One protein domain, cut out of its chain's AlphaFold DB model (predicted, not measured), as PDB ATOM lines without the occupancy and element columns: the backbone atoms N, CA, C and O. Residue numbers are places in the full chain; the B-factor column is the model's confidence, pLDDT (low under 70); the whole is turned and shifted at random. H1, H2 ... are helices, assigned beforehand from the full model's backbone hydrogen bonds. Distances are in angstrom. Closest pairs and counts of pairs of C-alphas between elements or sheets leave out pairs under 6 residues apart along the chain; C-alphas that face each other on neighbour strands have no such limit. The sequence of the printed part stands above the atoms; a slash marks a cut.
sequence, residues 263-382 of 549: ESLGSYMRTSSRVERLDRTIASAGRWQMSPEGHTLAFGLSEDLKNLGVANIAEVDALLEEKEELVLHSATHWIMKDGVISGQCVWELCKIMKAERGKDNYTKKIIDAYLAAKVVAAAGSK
ATOM      1  N   GLU A 263     -34.314  22.430  25.109       96.75
ATOM      2  CA  GLU A 263     -34.584  23.555  24.219       96.75
ATOM      3  C   GLU A 263     -35.010  24.799  24.996       96.75
ATOM      4  O   GLU A 263     -34.470  25.881  24.751       96.75
ATOM      5  N   SER A 264     -35.939  24.661  25.954       96.75
ATOM      6  CA  SER A 264     -36.413  25.801  26.745       96.75
ATOM      7  C   SER A 264     -35.311  26.353  27.651       96.75
ATOM      8  O   SER A 264     -35.156  27.571  27.742       96.75
ATOM      9  N   LEU A 265     -34.474  25.486  28.235       97.38
ATOM     10  CA  LEU A 265     -33.333  25.901  29.050       97.38
ATOM     11  C   LEU A 265     -32.237  26.566  28.210       97.38
ATOM     12  O   LEU A 265     -31.725  27.617  28.590       97.38
ATOM     13  N   GLY A 266     -31.900  25.991  27.051       96.38
ATOM     14  CA  GLY A 266     -30.913  26.571  26.139       96.38
ATOM     15  C   GLY A 266     -31.355  27.925  25.585       96.38
ATOM     16  O   GLY A 266     -30.551  28.851  25.509       96.38
ATOM     17  N   SER A 267     -32.637  28.076  25.243       94.56
ATOM     18  CA  SER A 267     -33.203  29.366  24.839       94.56
ATOM     19  C   SER A 267     -33.134  30.389  25.975       94.56
ATOM     20  O   SER A 267     -32.671  31.510  25.752       94.56
ATOM     21  N   TYR A 268     -33.506  29.993  27.195       96.06
ATOM     22  CA  TYR A 268     -33.429  30.846  28.379       96.06
ATOM     23  C   TYR A 268     -31.998  31.330  28.663       96.06
ATOM     24  O   TYR A 268     -31.789  32.528  28.820       96.06
ATOM     25  N   MET A 269     -30.996  30.444  28.642       96.00
ATOM     26  CA  MET A 269     -29.590  30.814  28.873       96.00
ATOM     27  C   MET A 269     -29.058  31.837  27.857       96.00
ATOM     28  O   MET A 269     -28.286  32.715  28.229       96.00
ATOM     29  N   ARG A 270     -29.483  31.759  26.587       93.38
ATOM     30  CA  ARG A 270     -29.045  32.706  25.541       93.38
ATOM     31  C   ARG A 270     -29.741  34.059  25.606       93.38
ATOM     32  O   ARG A 270     -29.191  35.036  25.116       93.38
ATOM     33  N   THR A 271     -30.974  34.098  26.108       92.75
ATOM     34  CA  THR A 271     -31.853  35.272  25.972       92.75
ATOM     35  C   THR A 271     -32.135  35.986  27.292       92.75
ATOM     36  O   THR A 271     -32.563  37.137  27.277       92.75
ATOM     37  N   SER A 272     -31.889  35.338  28.433       93.94
ATOM     38  CA  SER A 272     -32.088  35.933  29.751       93.94
ATOM     39  C   SER A 272     -30.999  36.952  30.069       93.94
ATOM     40  O   SER A 272     -29.818  36.616  30.179       93.94
ATOM     41  N   SER A 273     -31.416  38.195  30.312       92.06
ATOM     42  CA  SER A 273     -30.540  39.273  30.783       92.06
ATOM     43  C   SER A 273     -29.914  38.959  32.147       92.06
ATOM     44  O   SER A 273     -28.780  39.362  32.410       92.06
ATOM     45  N   ARG A 274     -30.613  38.205  33.014       94.62
ATOM     46  CA  ARG A 274     -30.076  37.753  34.306       94.62
ATOM     47  C   ARG A 274     -28.917  36.782  34.099       94.62
ATOM     48  O   ARG A 274     -27.866  36.985  34.700       94.62
ATOM     49  N   VAL A 275     -29.092  35.774  33.241       95.62
ATOM     50  CA  VAL A 275     -28.035  34.791  32.938       95.62
ATOM     51  C   VAL A 275     -26.824  35.492  32.323       95.62
ATOM     52  O   VAL A 275     -25.715  35.328  32.821       95.62
ATOM     53  N   GLU A 276     -27.038  36.368  31.336       94.56
ATOM     54  CA  GLU A 276     -25.957  37.147  30.721       94.56
ATOM     55  C   GLU A 276     -25.196  38.004  31.750       94.56
ATOM     56  O   GLU A 276     -23.962  38.006  31.772       94.56
ATOM     57  N   ARG A 277     -25.912  38.724  32.627       94.94
ATOM     58  CA  ARG A 277     -25.304  39.552  33.682       94.94
ATOM     59  C   ARG A 277     -24.465  38.712  34.642       94.94
ATOM     60  O   ARG A 277     -23.350  39.117  34.982       94.94
ATOM     61  N   LEU A 278     -24.988  37.573  35.093       96.19
ATOM     62  CA  LEU A 278     -24.290  36.703  36.040       96.19
ATOM     63  C   LEU A 278     -23.061  36.058  35.402       96.19
ATOM     64  O   LEU A 278     -21.986  36.136  35.989       96.19
ATOM     65  N   ASP A 279     -23.168  35.524  34.185       96.19
ATOM     66  CA  ASP A 279     -22.032  34.918  33.483       96.19
ATOM     67  C   ASP A 279     -20.919  35.946  33.224       96.19
ATOM     68  O   ASP A 279     -19.747  35.675  33.488       96.19
ATOM     69  N   ARG A 280     -21.262  37.178  32.821       93.81
ATOM     70  CA  ARG A 280     -20.281  38.272  32.687       93.81
ATOM     71  C   ARG A 280     -19.630  38.644  34.018       93.81
ATOM     72  O   ARG A 280     -18.442  38.958  34.049       93.81
ATOM     73  N   THR A 281     -20.389  38.613  35.111       93.44
ATOM     74  CA  THR A 281     -19.857  38.886  36.456       93.44
ATOM     75  C   THR A 281     -18.882  37.789  36.879       93.44
ATOM     76  O   THR A 281     -17.794  38.100  37.362       93.44
ATOM     77  N   ILE A 282     -19.217  36.522  36.618       94.81
ATOM     78  CA  ILE A 282     -18.334  35.369  36.832       94.81
ATOM     79  C   ILE A 282     -17.051  35.516  35.998       94.81
ATOM     80  O   ILE A 282     -15.952  35.397  36.538       94.81
ATOM     81  N   ALA A 283     -17.178  35.856  34.712       92.94
ATOM     82  CA  ALA A 283     -16.042  36.071  33.816       92.94
ATOM     83  C   ALA A 283     -15.127  37.191  34.324       92.94
ATOM     84  O   ALA A 283     -13.914  37.014  34.432       92.94
ATOM     85  N   SER A 284     -15.712  38.323  34.723       90.56
ATOM     86  CA  SER A 284     -14.969  39.453  35.277       90.56
ATOM     87  C   SER A 284     -14.262  39.101  36.588       90.56
ATOM     88  O   SER A 284     -13.115  39.503  36.778       90.56
ATOM     89  N   ALA A 285     -14.918  38.365  37.489       85.94
ATOM     90  CA  ALA A 285     -14.341  37.971  38.773       85.94
ATOM     91  C   ALA A 285     -13.151  37.014  38.594       85.94
ATOM     92  O   ALA A 285     -12.127  37.169  39.259       85.94
ATOM     93  N   GLY A 286     -13.256  36.071  37.654       87.81
ATOM     94  CA  GLY A 286     -12.194  35.118  37.326       87.81
ATOM     95  C   GLY A 286     -11.121  35.638  36.362       87.81
ATOM     96  O   GLY A 286     -10.136  34.942  36.126       87.81
ATOM     97  N   ARG A 287     -11.276  36.857  35.818       89.75
ATOM     98  CA  ARG A 287     -10.460  37.390  34.705       89.75
ATOM     99  C   ARG A 287     -10.463  36.471  33.476       89.75
ATOM    100  O   ARG A 287      -9.445  36.304  32.805       89.75
ATOM    101  N   TRP A 288     -11.620  35.893  33.181       90.44
ATOM    102  CA  TRP A 288     -11.852  35.047  32.017       90.44
ATOM    103  C   TRP A 288     -12.554  35.823  30.907       90.44
ATOM    104  O   TRP A 288     -13.260  36.803  31.148       90.44
ATOM    105  N   GLN A 289     -12.371  35.362  29.676       90.81
ATOM    106  CA  GLN A 289     -13.170  35.825  28.548       90.81
ATOM    107  C   GLN A 289     -14.477  35.029  28.496       90.81
ATOM    108  O   GLN A 289     -14.519  33.854  28.868       90.81
ATOM    109  N   MET A 290     -15.545  35.677  28.035       91.69
ATOM    110  CA  MET A 290     -16.740  34.952  27.605       91.69
ATOM    111  C   MET A 290     -16.369  34.123  26.377       91.69
ATOM    112  O   MET A 290     -15.703  34.644  25.478       91.69
ATOM    113  N   SER A 291     -16.798  32.864  26.328       87.75
ATOM    114  CA  SER A 291     -16.622  32.057  25.124       87.75
ATOM    115  C   SER A 291     -17.354  32.737  23.956       87.75
ATOM    116  O   SER A 291     -18.525  33.101  24.104       87.75
ATOM    117  N   PRO A 292     -16.687  32.955  22.808       77.44
ATOM    118  CA  PRO A 292     -17.314  33.560  21.635       77.44
ATOM    119  C   PRO A 292     -18.335  32.621  20.981       77.44
ATOM    120  O   PRO A 292     -19.162  33.055  20.179       77.44
ATOM    121  N   GLU A 293     -18.273  31.331  21.307       72.88
ATOM    122  CA  GLU A 293     -19.143  30.314  20.752       72.88
ATOM    123  C   GLU A 293     -20.472  30.329  21.512       72.88
ATOM    124  O   GLU A 293     -20.510  30.156  22.728       72.88
ATOM    125  N   GLY A 294     -21.588  30.515  20.798       73.94
ATOM    126  CA  GLY A 294     -22.952  30.541  21.353       73.94
ATOM    127  C   GLY A 294     -23.439  29.207  21.942       73.94
ATOM    128  O   GLY A 294     -24.645  28.949  21.999       73.94
ATOM    129  N   HIS A 295     -22.515  28.333  22.340       86.62
ATOM    130  CA  HIS A 295     -22.790  27.105  23.057       86.62
ATOM    131  C   HIS A 295     -23.322  27.421  24.455       86.62
ATOM    132  O   HIS A 295     -22.887  28.347  25.136       86.62
ATOM    133  N   THR A 296     -24.300  26.626  24.869       90.19
ATOM    134  CA  THR A 296     -24.938  26.726  26.182       90.19
ATOM    135  C   THR A 296     -24.697  25.446  26.955       90.19
ATOM    136  O   THR A 296     -24.774  24.367  26.364       90.19
ATOM    137  N   LEU A 297     -24.572  25.533  28.276       91.69
ATOM    138  CA  LEU A 297     -24.478  24.361  29.154       91.69
ATOM    139  C   LEU A 297     -25.814  23.615  29.360       91.69
ATOM    140  O   LEU A 297     -25.914  22.752  30.222       91.69
ATOM    141  N   ALA A 298     -26.863  23.916  28.586       92.00
ATOM    142  CA  ALA A 298     -28.192  23.320  28.759       92.00
ATOM    143  C   ALA A 298     -28.207  21.779  28.658       92.00
ATOM    144  O   ALA A 298     -29.027  21.119  29.309       92.00
ATOM    145  N   PHE A 299     -27.299  21.205  27.859       92.06
ATOM    146  CA  PHE A 299     -27.118  19.758  27.761       92.06
ATOM    147  C   PHE A 299     -26.533  19.207  29.069       92.06
ATOM    148  O   PHE A 299     -25.515  19.688  29.554       92.06
ATOM    149  N   GLY A 300     -27.204  18.225  29.672       89.88
ATOM    150  CA  GLY A 300     -26.898  17.719  31.016       89.88
ATOM    151  C   GLY A 300     -27.544  18.533  32.144       89.88
ATOM    152  O   GLY A 300     -28.142  17.948  33.046       89.88
ATOM    153  N   LEU A 301     -27.537  19.873  32.068       95.94
ATOM    154  CA  LEU A 301     -28.153  20.712  33.109       95.94
ATOM    155  C   LEU A 301     -29.674  20.583  33.188       95.94
ATOM    156  O   LEU A 301     -30.234  20.659  34.278       95.94
ATOM    157  N   SER A 302     -30.350  20.369  32.057       96.75
ATOM    158  CA  SER A 302     -31.807  20.185  32.052       96.75
ATOM    159  C   SER A 302     -32.252  18.947  32.841       96.75
ATOM    160  O   SER A 302     -33.247  19.012  33.561       96.75
ATOM    161  N   GLU A 303     -31.516  17.837  32.760       96.56
ATOM    162  CA  GLU A 303     -31.802  16.621  33.527       96.56
ATOM    163  C   GLU A 303     -31.413  16.776  35.002       96.56
ATOM    164  O   GLU A 303     -32.178  16.397  35.889       96.56
ATOM    165  N   ASP A 304     -30.273  17.415  35.276       97.25
ATOM    166  CA  ASP A 304     -29.856  17.752  36.637       97.25
ATOM    167  C   ASP A 304     -30.908  18.599  37.364       97.25
ATOM    168  O   ASP A 304     -31.299  18.263  38.480       97.25
ATOM    169  N   LEU A 305     -31.412  19.659  36.728       97.69
ATOM    170  CA  LEU A 305     -32.447  20.531  37.287       97.69
ATOM    171  C   LEU A 305     -33.762  19.774  37.543       97.69
ATOM    172  O   LEU A 305     -34.361  19.943  38.605       97.69
ATOM    173  N   LYS A 306     -34.169  18.865  36.643       97.38
ATOM    174  CA  LYS A 306     -35.335  17.986  36.866       97.38
ATOM    175  C   LYS A 306     -35.137  17.066  38.067       97.38
ATOM    176  O   LYS A 306     -36.014  16.972  38.922       97.38
ATOM    177  N   ASN A 307     -33.968  16.439  38.182       97.38
ATOM    178  CA  ASN A 307     -33.601  15.604  39.333       97.38
ATOM    179  C   ASN A 307     -33.505  16.423  40.632       97.38
ATOM    180  O   ASN A 307     -33.687  15.905  41.741       97.38
ATOM    181  N   LEU A 308     -33.242  17.723  40.501       97.25
ATOM    182  CA  LEU A 308     -33.288  18.716  41.564       97.25
ATOM    183  C   LEU A 308     -34.698  19.275  41.818       97.25
ATOM    184  O   LEU A 308     -34.862  20.105  42.704       97.25
ATOM    185  N   GLY A 309     -35.732  18.752  41.158       97.31
ATOM    186  CA  GLY A 309     -37.129  19.117  41.399       97.31
ATOM    187  C   GLY A 309     -37.547  20.462  40.809       97.31
ATOM    188  O   GLY A 309     -38.564  20.995  41.236       97.31
ATOM    189  N   VAL A 310     -36.784  21.011  39.859       97.62
ATOM    190  CA  VAL A 310     -37.143  22.236  39.136       97.62
ATOM    191  C   VAL A 310     -38.034  21.870  37.952       97.62
ATOM    192  O   VAL A 310     -37.632  21.099  37.077       97.62
ATOM    193  N   ALA A 311     -39.253  22.401  37.922       95.94
ATOM    194  CA  ALA A 311     -40.276  22.017  36.955       95.94
ATOM    195  C   ALA A 311     -40.250  22.866  35.672       95.94
ATOM    196  O   ALA A 311     -40.588  22.374  34.590       95.94
ATOM    197  N   ASN A 312     -39.873  24.143  35.771       97.81
ATOM    198  CA  ASN A 312     -40.009  25.110  34.678       97.81
ATOM    199  C   ASN A 312     -38.940  26.220  34.717       97.81
ATOM    200  O   ASN A 312     -38.197  26.368  35.684       97.81
ATOM    201  N   ILE A 313     -38.864  27.009  33.643       97.81
ATOM    202  CA  ILE A 313     -37.885  28.099  33.488       97.81
ATOM    203  C   ILE A 313     -38.099  29.246  34.490       97.81
ATOM    204  O   ILE A 313     -37.123  29.845  34.937       97.81
ATOM    205  N   ALA A 314     -39.344  29.527  34.888       96.12
ATOM    206  CA  ALA A 314     -39.636  30.550  35.896       96.12
ATOM    207  C   ALA A 314     -39.038  30.198  37.264       96.12
ATOM    208  O   ALA A 314     -38.517  31.072  37.952       96.12
ATOM    209  N   GLU A 315     -39.046  28.917  37.631       97.50
ATOM    210  CA  GLU A 315     -38.379  28.432  38.840       97.50
ATOM    211  C   GLU A 315     -36.853  28.525  38.742       97.50
ATOM    212  O   GLU A 315     -36.215  28.889  39.726       97.50
ATOM    213  N   VAL A 316     -36.254  28.266  37.570       97.75
ATOM    214  CA  VAL A 316     -34.804  28.469  37.366       97.75
ATOM    215  C   VAL A 316     -34.427  29.936  37.598       97.75
ATOM    216  O   VAL A 316     -33.460  30.209  38.308       97.75
ATOM    217  N   ASP A 317     -35.180  30.882  37.030       97.06
ATOM    218  CA  ASP A 317     -34.935  32.320  37.219       97.06
ATOM    219  C   ASP A 317     -35.115  32.751  38.683       97.06
ATOM    220  O   ASP A 317     -34.251  33.434  39.233       97.06
ATOM    221  N   ALA A 318     -36.178  32.281  39.345       95.88
ATOM    222  CA  ALA A 318     -36.423  32.565  40.759       95.88
ATOM    223  C   ALA A 318     -35.312  32.016  41.671       95.88
ATOM    224  O   ALA A 318     -34.896  32.686  42.613       95.88
ATOM    225  N   LEU A 319     -34.789  30.823  41.378       97.56
ATOM    226  CA  LEU A 319     -33.678  30.234  42.127       97.56
ATOM    227  C   LEU A 319     -32.356  30.977  41.892       97.56
ATOM    228  O   LEU A 319     -31.578  31.139  42.831       97.56
ATOM    229  N   LEU A 320     -32.100  31.454  40.669       97.31
ATOM    230  CA  LEU A 320     -30.953  32.324  40.389       97.31
ATOM    231  C   LEU A 320     -31.060  33.658  41.132       97.31
ATOM    232  O   LEU A 320     -30.042  34.171  41.580       97.31
ATOM    233  N   GLU A 321     -32.265  34.215  41.262       95.38
ATOM    234  CA  GLU A 321     -32.528  35.419  42.056       95.38
ATOM    235  C   GLU A 321     -32.263  35.193  43.546       95.38
ATOM    236  O   GLU A 321     -31.522  35.954  44.164       95.38
ATOM    237  N   GLU A 322     -32.827  34.129  44.117       96.25
ATOM    238  CA  GLU A 322     -32.674  33.796  45.536       96.25
ATOM    239  C   GLU A 322     -31.213  33.497  45.904       96.25
ATOM    240  O   GLU A 322     -30.728  33.921  46.954       96.25
ATOM    241  N   LYS A 323     -30.503  32.763  45.040       97.62
ATOM    242  CA  LYS A 323     -29.163  32.227  45.323       97.62
ATOM    243  C   LYS A 323     -28.047  32.963  44.580       97.62
ATOM    244  O   LYS A 323     -26.937  32.442  44.499       97.62
ATOM    245  N   GLU A 324     -28.308  34.170  44.076       96.81
ATOM    246  CA  GLU A 324     -27.363  34.963  43.273       96.81
ATOM    247  C   GLU A 324     -25.988  35.097  43.945       96.81
ATOM    248  O   GLU A 324     -24.950  34.820  43.343       96.81
ATOM    249  N   GLU A 325     -25.975  35.475  45.221       95.62
ATOM    250  CA  GLU A 325     -24.745  35.698  45.983       95.62
ATOM    251  C   GLU A 325     -23.932  34.403  46.158       95.62
ATOM    252  O   GLU A 325     -22.707  34.414  46.025       95.62
ATOM    253  N   LEU A 326     -24.610  33.271  46.383       96.81
ATOM    254  CA  LEU A 326     -23.971  31.957  46.493       96.81
ATOM    255  C   LEU A 326     -23.427  31.481  45.143       96.81
ATOM    256  O   LEU A 326     -22.334  30.919  45.105       96.81
ATOM    257  N   VAL A 327     -24.158  31.726  44.049       97.69
ATOM    258  CA  VAL A 327     -23.727  31.423  42.674       97.69
ATOM    259  C   VAL A 327     -22.429  32.157  42.359       97.69
ATOM    260  O   VAL A 327     -21.449  31.529  41.958       97.69
ATOM    261  N   LEU A 328     -22.392  33.470  42.605       95.81
ATOM    262  CA  LEU A 328     -21.203  34.282  42.359       95.81
ATOM    263  C   LEU A 328     -20.037  33.864  43.254       95.81
ATOM    264  O   LEU A 328     -18.916  33.744  42.765       95.81
ATOM    265  N   HIS A 329     -20.285  33.606  44.541       94.69
ATOM    266  CA  HIS A 329     -19.230  33.176  45.454       94.69
ATOM    267  C   HIS A 329     -18.655  31.816  45.045       94.69
ATOM    268  O   HIS A 329     -17.441  31.693  44.900       94.69
ATOM    269  N   SER A 330     -19.509  30.821  44.779       95.75
ATOM    270  CA  SER A 330     -19.078  29.481  44.370       95.75
ATOM    271  C   SER A 330     -18.240  29.514  43.091       95.75
ATOM    272  O   SER A 330     -17.183  28.885  43.042       95.75
ATOM    273  N   ALA A 331     -18.631  30.333  42.108       95.25
ATOM    274  CA  ALA A 331     -17.923  30.470  40.836       95.25
ATOM    275  C   ALA A 331     -16.446  30.894  40.987       95.25
ATOM    276  O   ALA A 331     -15.604  30.486  40.187       95.25
ATOM    277  N   THR A 332     -16.103  31.668  42.026       91.62
ATOM    278  CA  THR A 332     -14.721  32.138  42.263       91.62
ATOM    279  C   THR A 332     -13.746  31.044  42.702       91.62
ATOM    280  O   THR A 332     -12.534  31.247  42.651       91.62
ATOM    281  N   HIS A 333     -14.247  29.875  43.110       91.50
ATOM    282  CA  HIS A 333     -13.420  28.755  43.563       91.50
ATOM    283  C   HIS A 333     -12.981  27.816  42.434       91.50
ATOM    284  O   HIS A 333     -12.210  26.885  42.671       91.50
ATOM    285  N   TRP A 334     -13.450  28.049  41.210       87.81
ATOM    286  CA  TRP A 334     -13.179  27.189  40.065       87.81
ATOM    287  C   TRP A 334     -12.216  27.860  39.091       87.81
ATOM    288  O   TRP A 334     -12.218  29.074  38.937       87.81
ATOM    289  N   ILE A 335     -11.386  27.066  38.415       82.62
ATOM    290  CA  ILE A 335     -10.568  27.541  37.295       82.62
ATOM    291  C   ILE A 335     -11.241  27.074  36.012       82.62
ATOM    292  O   ILE A 335     -11.305  25.872  35.747       82.62
ATOM    293  N   MET A 336     -11.730  28.021  35.216       83.69
ATOM    294  CA  MET A 336     -12.340  27.736  33.920       83.69
ATOM    295  C   MET A 336     -11.256  27.794  32.844       83.69
ATOM    296  O   MET A 336     -10.718  28.861  32.558       83.69
ATOM    297  N   LYS A 337     -10.884  26.634  32.289       82.12
ATOM    298  CA  LYS A 337      -9.823  26.543  31.270       82.12
ATOM    299  C   LYS A 337     -10.225  27.208  29.953       82.12
ATOM    300  O   LYS A 337      -9.392  27.861  29.336       82.12
ATOM    301  N   ASP A 338     -11.501  27.096  29.592       84.06
ATOM    302  CA  ASP A 338     -12.027  27.485  28.278       84.06
ATOM    303  C   ASP A 338     -12.857  28.783  28.334       84.06
ATOM    304  O   ASP A 338     -13.671  29.066  27.457       84.06
ATOM    305  N   GLY A 339     -12.666  29.584  29.388       90.25
ATOM    306  CA  GLY A 339     -13.463  30.784  29.645       90.25
ATOM    307  C   GLY A 339     -14.850  30.489  30.225       90.25
ATOM    308  O   GLY A 339     -15.119  29.390  30.708       90.25
ATOM    309  N   VAL A 340     -15.728  31.496  30.217       92.19
ATOM    310  CA  VAL A 340     -17.105  31.376  30.726       92.19
ATOM    311  C   VAL A 340     -18.069  31.113  29.575       92.19
ATOM    312  O   VAL A 340     -18.173  31.918  28.649       92.19
ATOM    313  N   ILE A 341     -18.784  29.992  29.641       93.19
ATOM    314  CA  ILE A 341     -19.793  29.582  28.656       93.19
ATOM    315  C   ILE A 341     -21.179  30.063  29.114       93.19
ATOM    316  O   ILE A 341     -21.437  30.166  30.312       93.19
ATOM    317  N   SER A 342     -22.089  30.333  28.172       93.12
ATOM    318  CA  SER A 342     -23.471  30.709  28.500       93.12
ATOM    319  C   SER A 342     -24.167  29.623  29.333       93.12
ATOM    320  O   SER A 342     -24.227  28.447  28.951       93.12
ATOM    321  N   GLY A 343     -24.710  30.024  30.482       94.00
ATOM    322  CA  GLY A 343     -25.321  29.136  31.467       94.00
ATOM    323  C   GLY A 343     -24.376  28.683  32.581       94.00
ATOM    324  O   GLY A 343     -24.758  27.803  33.355       94.00
ATOM    325  N   GLN A 344     -23.178  29.264  32.703       96.44
ATOM    326  CA  GLN A 344     -22.247  28.956  33.796       96.44
ATOM    327  C   GLN A 344     -22.878  29.220  35.168       96.44
ATOM    328  O   GLN A 344     -22.764  28.396  36.074       96.44
ATOM    329  N   CYS A 345     -23.616  30.320  35.317       97.12
ATOM    330  CA  CYS A 345     -24.367  30.620  36.535       97.12
ATOM    331  C   CYS A 345     -25.415  29.544  36.880       97.12
ATOM    332  O   CYS A 345     -25.597  29.217  38.051       97.12
ATOM    333  N   VAL A 346     -26.064  28.939  35.879       97.50
ATOM    334  CA  VAL A 346     -27.025  27.839  36.082       97.50
ATOM    335  C   VAL A 346     -26.306  26.552  36.493       97.50
ATOM    336  O   VAL A 346     -26.817  25.791  37.314       97.50
ATOM    337  N   TRP A 347     -25.103  26.309  35.970       97.31
ATOM    338  CA  TRP A 347     -24.278  25.184  36.411       97.31
ATOM    339  C   TRP A 347     -23.878  25.307  37.883       97.31
ATOM    340  O   TRP A 347     -24.024  24.344  38.641       97.31
ATOM    341  N   GLU A 348     -23.450  26.496  38.317       97.31
ATOM    342  CA  GLU A 348     -23.159  26.758  39.733       97.31
ATOM    343  C   GLU A 348     -24.417  26.637  40.603       97.31
ATOM    344  O   GLU A 348     -24.362  26.049  41.686       97.31
ATOM    345  N   LEU A 349     -25.578  27.091  40.111       97.94
ATOM    346  CA  LEU A 349     -26.856  26.887  40.794       97.94
ATOM    347  C   LEU A 349     -27.134  25.395  41.043       97.94
ATOM    348  O   LEU A 349     -27.453  25.008  42.168       97.94
ATOM    349  N   CYS A 350     -26.952  24.532  40.035       98.00
ATOM    350  CA  CYS A 350     -27.118  23.085  40.197       98.00
ATOM    351  C   CYS A 350     -26.198  22.506  41.278       98.00
ATOM    352  O   CYS A 350     -26.623  21.635  42.043       98.00
ATOM    353  N   LYS A 351     -24.948  22.971  41.376       97.38
ATOM    354  CA  LYS A 351     -24.025  22.525  42.429       97.38
ATOM    355  C   LYS A 351     -24.472  22.961  43.814       97.38
ATOM    356  O   LYS A 351     -24.450  22.145  44.732       97.38
ATOM    357  N   ILE A 352     -24.917  24.208  43.960       97.75
ATOM    358  CA  ILE A 352     -25.452  24.730  45.223       97.75
ATOM    359  C   ILE A 352     -26.639  23.876  45.677       97.75
ATOM    360  O   ILE A 352     -26.652  23.374  46.799       97.75
ATOM    361  N   MET A 353     -27.580  23.592  44.777       98.19
ATOM    362  CA  MET A 353     -28.730  22.737  45.080       98.19
ATOM    363  C   MET A 353     -28.328  21.284  45.403       98.19
ATOM    364  O   MET A 353     -28.906  20.649  46.290       98.19
ATOM    365  N   LYS A 354     -27.318  20.725  44.718       98.00
ATOM    366  CA  LYS A 354     -26.748  19.404  45.049       98.00
ATOM    367  C   LYS A 354     -26.095  19.414  46.437       98.00
ATOM    368  O   LYS A 354     -26.280  18.459  47.192       98.00
ATOM    369  N   ALA A 355     -25.384  20.478  46.800       97.50
ATOM    370  CA  ALA A 355     -24.751  20.653  48.106       97.50
ATOM    371  C   ALA A 355     -25.774  20.753  49.249       97.50
ATOM    372  O   ALA A 355     -25.605  20.102  50.285       97.50
ATOM    373  N   GLU A 356     -26.873  21.484  49.044       96.69
ATOM    374  CA  GLU A 356     -27.996  21.572  49.990       96.69
ATOM    375  C   GLU A 356     -28.618  20.193  50.266       96.69
ATOM    376  O   GLU A 356     -28.980  19.886  51.401       96.69
ATOM    377  N   ARG A 357     -28.645  19.312  49.258       97.62
ATOM    378  CA  ARG A 357     -29.105  17.914  49.374       97.62
ATOM    379  C   ARG A 357     -28.031  16.925  49.842       97.62
ATOM    380  O   ARG A 357     -28.278  15.721  49.826       97.62
ATOM    381  N   GLY A 358     -26.833  17.393  50.198       96.88
ATOM    382  CA  GLY A 358     -25.720  16.538  50.628       96.88
ATOM    383  C   GLY A 358     -25.098  15.684  49.516       96.88
ATOM    384  O   GLY A 358     -24.412  14.709  49.808       96.88
ATOM    385  N   LYS A 359     -25.335  16.024  48.241       96.88
ATOM    386  CA  LYS A 359     -24.787  15.317  47.069       96.88
ATOM    387  C   LYS A 359     -23.480  15.918  46.542       96.88
ATOM    388  O   LYS A 359     -22.813  15.278  45.737       96.88
ATOM    389  N   ASP A 360     -23.107  17.117  46.990       96.81
ATOM    390  CA  ASP A 360     -21.833  17.766  46.659       96.81
ATOM    391  C   ASP A 360     -21.165  18.313  47.931       96.81
ATOM    392  O   ASP A 360     -21.399  19.443  48.361       96.81
ATOM    393  N   ASN A 361     -20.329  17.478  48.556       96.81
ATOM    394  CA  ASN A 361     -19.638  17.817  49.802       96.81
ATOM    395  C   ASN A 361     -18.594  18.927  49.630       96.81
ATOM    396  O   ASN A 361     -18.268  19.604  50.604       96.81
ATOM    397  N   TYR A 362     -18.037  19.098  48.429       96.25
ATOM    398  CA  TYR A 362     -17.029  20.125  48.186       96.25
ATOM    399  C   TYR A 362     -17.686  21.501  48.114       96.25
ATOM    400  O   TYR A 362     -17.326  22.395  48.881       96.25
ATOM    401  N   THR A 363     -18.721  21.637  47.281       95.62
ATOM    402  CA  THR A 363     -19.496  22.877  47.181       95.62
ATOM    403  C   THR A 363     -20.168  23.214  48.516       95.62
ATOM    404  O   THR A 363     -20.173  24.375  48.920       95.62
ATOM    405  N   LYS A 364     -20.630  22.205  49.273       97.00
ATOM    406  CA  LYS A 364     -21.166  22.402  50.629       97.00
ATOM    407  C   LYS A 364     -20.157  23.079  51.560       97.00
ATOM    408  O   LYS A 364     -20.511  24.046  52.219       97.00
ATOM    409  N   LYS A 365     -18.892  22.639  51.570       96.69
ATOM    410  CA  LYS A 365     -17.841  23.270  52.392       96.69
ATOM    411  C   LYS A 365     -17.596  24.731  52.012       96.69
ATOM    412  O   LYS A 365     -17.374  25.541  52.905       96.69
ATOM    413  N   ILE A 366     -17.632  25.058  50.719       95.44
ATOM    414  CA  ILE A 366     -17.481  26.440  50.236       95.44
ATOM    415  C   ILE A 366     -18.636  27.308  50.751       95.44
ATOM    416  O   ILE A 366     -18.399  28.356  51.346       95.44
ATOM    417  N   ILE A 367     -19.878  26.845  50.577       96.06
ATOM    418  CA  ILE A 367     -21.081  27.568  51.020       96.06
ATOM    419  C   ILE A 367     -21.095  27.728  52.544       96.06
ATOM    420  O   ILE A 367     -21.329  28.828  53.037       96.06
ATOM    421  N   ASP A 368     -20.810  26.666  53.296       96.44
ATOM    422  CA  ASP A 368     -20.815  26.702  54.760       96.44
ATOM    423  C   ASP A 368     -19.743  27.669  55.294       96.44
ATOM    424  O   ASP A 368     -20.016  28.453  56.204       96.44
ATOM    425  N   ALA A 369     -18.542  27.674  54.702       93.38
ATOM    426  CA  ALA A 369     -17.479  28.615  55.061       93.38
ATOM    427  C   ALA A 369     -17.877  30.068  54.768       93.38
ATOM    428  O   ALA A 369     -17.654  30.955  55.595       93.38
ATOM    429  N   TYR A 370     -18.508  30.304  53.619       94.75
ATOM    430  CA  TYR A 370     -19.016  31.611  53.228       94.75
ATOM    431  C   TYR A 370     -20.099  32.126  54.184       94.75
ATOM    432  O   TYR A 370     -20.010  33.246  54.691       94.75
ATOM    433  N   LEU A 371     -21.099  31.295  54.484       94.62
ATOM    434  CA  LEU A 371     -22.178  31.645  55.404       94.62
ATOM    435  C   LEU A 371     -21.655  31.854  56.829       94.62
ATOM    436  O   LEU A 371     -22.067  32.807  57.489       94.62
ATOM    437  N   ALA A 372     -20.702  31.037  57.288       92.94
ATOM    438  CA  ALA A 372     -20.050  31.230  58.581       92.94
ATOM    439  C   ALA A 372     -19.300  32.570  58.642       92.94
ATOM    440  O   ALA A 372     -19.471  33.323  59.598       92.94
ATOM    441  N   ALA A 373     -18.530  32.914  57.604       87.75
ATOM    442  CA  ALA A 373     -17.850  34.205  57.514       87.75
ATOM    443  C   ALA A 373     -18.845  35.375  57.504       87.75
ATOM    444  O   ALA A 373     -18.617  36.382  58.171       87.75
ATOM    445  N   LYS A 374     -19.983  35.225  56.816       88.50
ATOM    446  CA  LYS A 374     -21.054  36.228  56.781       88.50
ATOM    447  C   LYS A 374     -21.719  36.415  58.147       88.50
ATOM    448  O   LYS A 374     -21.964  37.549  58.550       88.50
ATOM    449  N   VAL A 375     -21.955  35.333  58.891       89.00
ATOM    450  CA  VAL A 375     -22.468  35.390  60.271       89.00
ATOM    451  C   VAL A 375     -21.449  36.037  61.206       89.00
ATOM    452  O   VAL A 375     -21.830  36.879  62.012       89.00
ATOM    453  N   VAL A 376     -20.159  35.708  61.083       81.44
ATOM    454  CA  VAL A 376     -19.090  36.350  61.865       81.44
ATOM    455  C   VAL A 376     -18.992  37.839  61.536       81.44
ATOM    456  O   VAL A 376     -18.887  38.642  62.456       81.44
ATOM    457  N   ALA A 377     -19.098  38.232  60.266       76.38
ATOM    458  CA  ALA A 377     -19.132  39.638  59.867       76.38
ATOM    459  C   ALA A 377     -20.361  40.368  60.443       76.38
ATOM    460  O   ALA A 377     -20.240  41.481  60.950       76.38
ATOM    461  N   ALA A 378     -21.530  39.722  60.442       74.81
ATOM    462  CA  ALA A 378     -22.749  40.272  61.034       74.81
ATOM    463  C   ALA A 378     -22.694  40.337  62.576       74.81
ATOM    464  O   ALA A 378     -23.235  41.264  63.175       74.81
ATOM    465  N   ALA A 379     -22.038  39.377  63.236       71.88
ATOM    466  CA  ALA A 379     -21.920  39.298  64.694       71.88
ATOM    467  C   ALA A 379     -20.787  40.176  65.256       71.88
ATOM    468  O   ALA A 379     -20.950  40.798  66.306       71.88
ATOM    469  N   GLY A 380     -19.667  40.285  64.535       52.94
ATOM    470  CA  GLY A 380     -18.547  41.189  64.826       52.94
ATOM    471  C   GLY A 380     -18.919  42.670  64.729       52.94
ATOM    472  O   GLY A 380     -18.200  43.526  65.230       52.94
ATOM    473  N   SER A 381     -20.099  42.977  64.188       51.00
ATOM    474  CA  SER A 381     -20.710  44.306  64.233       51.00
ATOM    475  C   SER A 381     -21.240  44.712  65.625       51.00
ATOM    476  O   SER A 381     -21.769  45.812  65.761       51.00
ATOM    477  N   LYS A 382     -21.152  43.857  66.662       49.00
ATOM    478  CA  LYS A 382     -21.620  44.171  68.034       49.00
ATOM    479  C   LYS A 382     -20.515  44.358  69.078       49.00
ATOM    480  O   LYS A 382     -20.814  44.758  70.203       49.00
TER     481      LYS A 382
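Overview. This is residues 263 to 382 of the 549 residues of an uncharacterized protein of Bradyrhizobium stylosanthis (UniProt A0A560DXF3). A compact body of six short helices crosses at many angles round H6, which runs through the core and touches H2, H3, H4, H5 and H7. The last helix, H7, is the longest; it packs on H5 and H6 with its first part, and its residues 372 to 382 stick out as an arm, while H1 sits far from that arm's end. The printed part has 120 residues with seven named helices, H1 to H7 in order, and no named strand: the class is all helix, with the helices that touch mostly crossed. The whole is compact, with a radius of gyration of the C-alphas of 14.6 A, and spans 49 by 33 by 23 A.

Arrangement. H1, residues 263 to 271, and H2, residues 273 to 286, only just touch, only at the corner by their link, with 3 pairs of C-alphas within 8 A; the closest are those of Met 269 and Val 275, 5.9 A. H1 touches H3, residues 298 to 307, at a steep tilt of 62 degrees, opposite ways; the closest C-alphas are those of Gly 266 and Ala 298, 5.0 A. H1 and H4, residues 313 to 322, only just touch, with 3 pairs of C-alphas within 8 A, the closest being Leu 265 and Ile 313, 6.7 A. H2 touches H5, residues 324 to 331, with residues 278 to 282 alone; the closest C-alphas are those of Ile 282 and Leu 328, 6.3 A. The hub is H6, residues 344 to 356. It runs the same way as H3 at a shallow tilt of 24 degrees, touching it with residues 346 to 350 alone; the closest C-alphas are Leu 305 and Cys 350, 6.6 A. It is about perpendicular to H5, at 84 degrees, with the C-alphas of Val 327 and Glu 348 closest, 5.5 A. H6 also touches H2, closest at Asp 279 and Cys 345, C-alphas 5.8 A apart, with its residues 344 to 346 alone, and H4, closest at Leu 320 and Leu 349, C-alphas 6.8 A apart, with its residues 345 to 349 alone. H7, residues 361 to 382, touches H6 with residues 361 to 367 alone, about perpendicular at 85 degrees; the C-alphas of Ala 355 and Lys 364 are closest, 4.7 A. Every O i to N i+4 pair is within hydrogen-bond range in H1, H2, H4, H5 and H6; in H3 it is 5 of 6 and in H7 16 of 18.

Along the chain. H1 begins at C-alpha 263, (-34.584, 23.555, 24.219). H2 is 19.9 A long and H6 18.7 A, from C-alpha 344 at (-22.247, 28.956, 33.796). H7 is 32.1 A long and ends at C-alpha 382, (-21.620, 44.171, 68.034).

Size, cuts and confidence. The C-alphas of Glu 263 and Lys 382 are the two farthest apart, 50.1 A. The printed part has no cut. The links H2 to H3 and H5 to H6 are long, of 11 and 12 residues. The mean pLDDT of the printed part is 92.2; residues 380 to 382 are under 70.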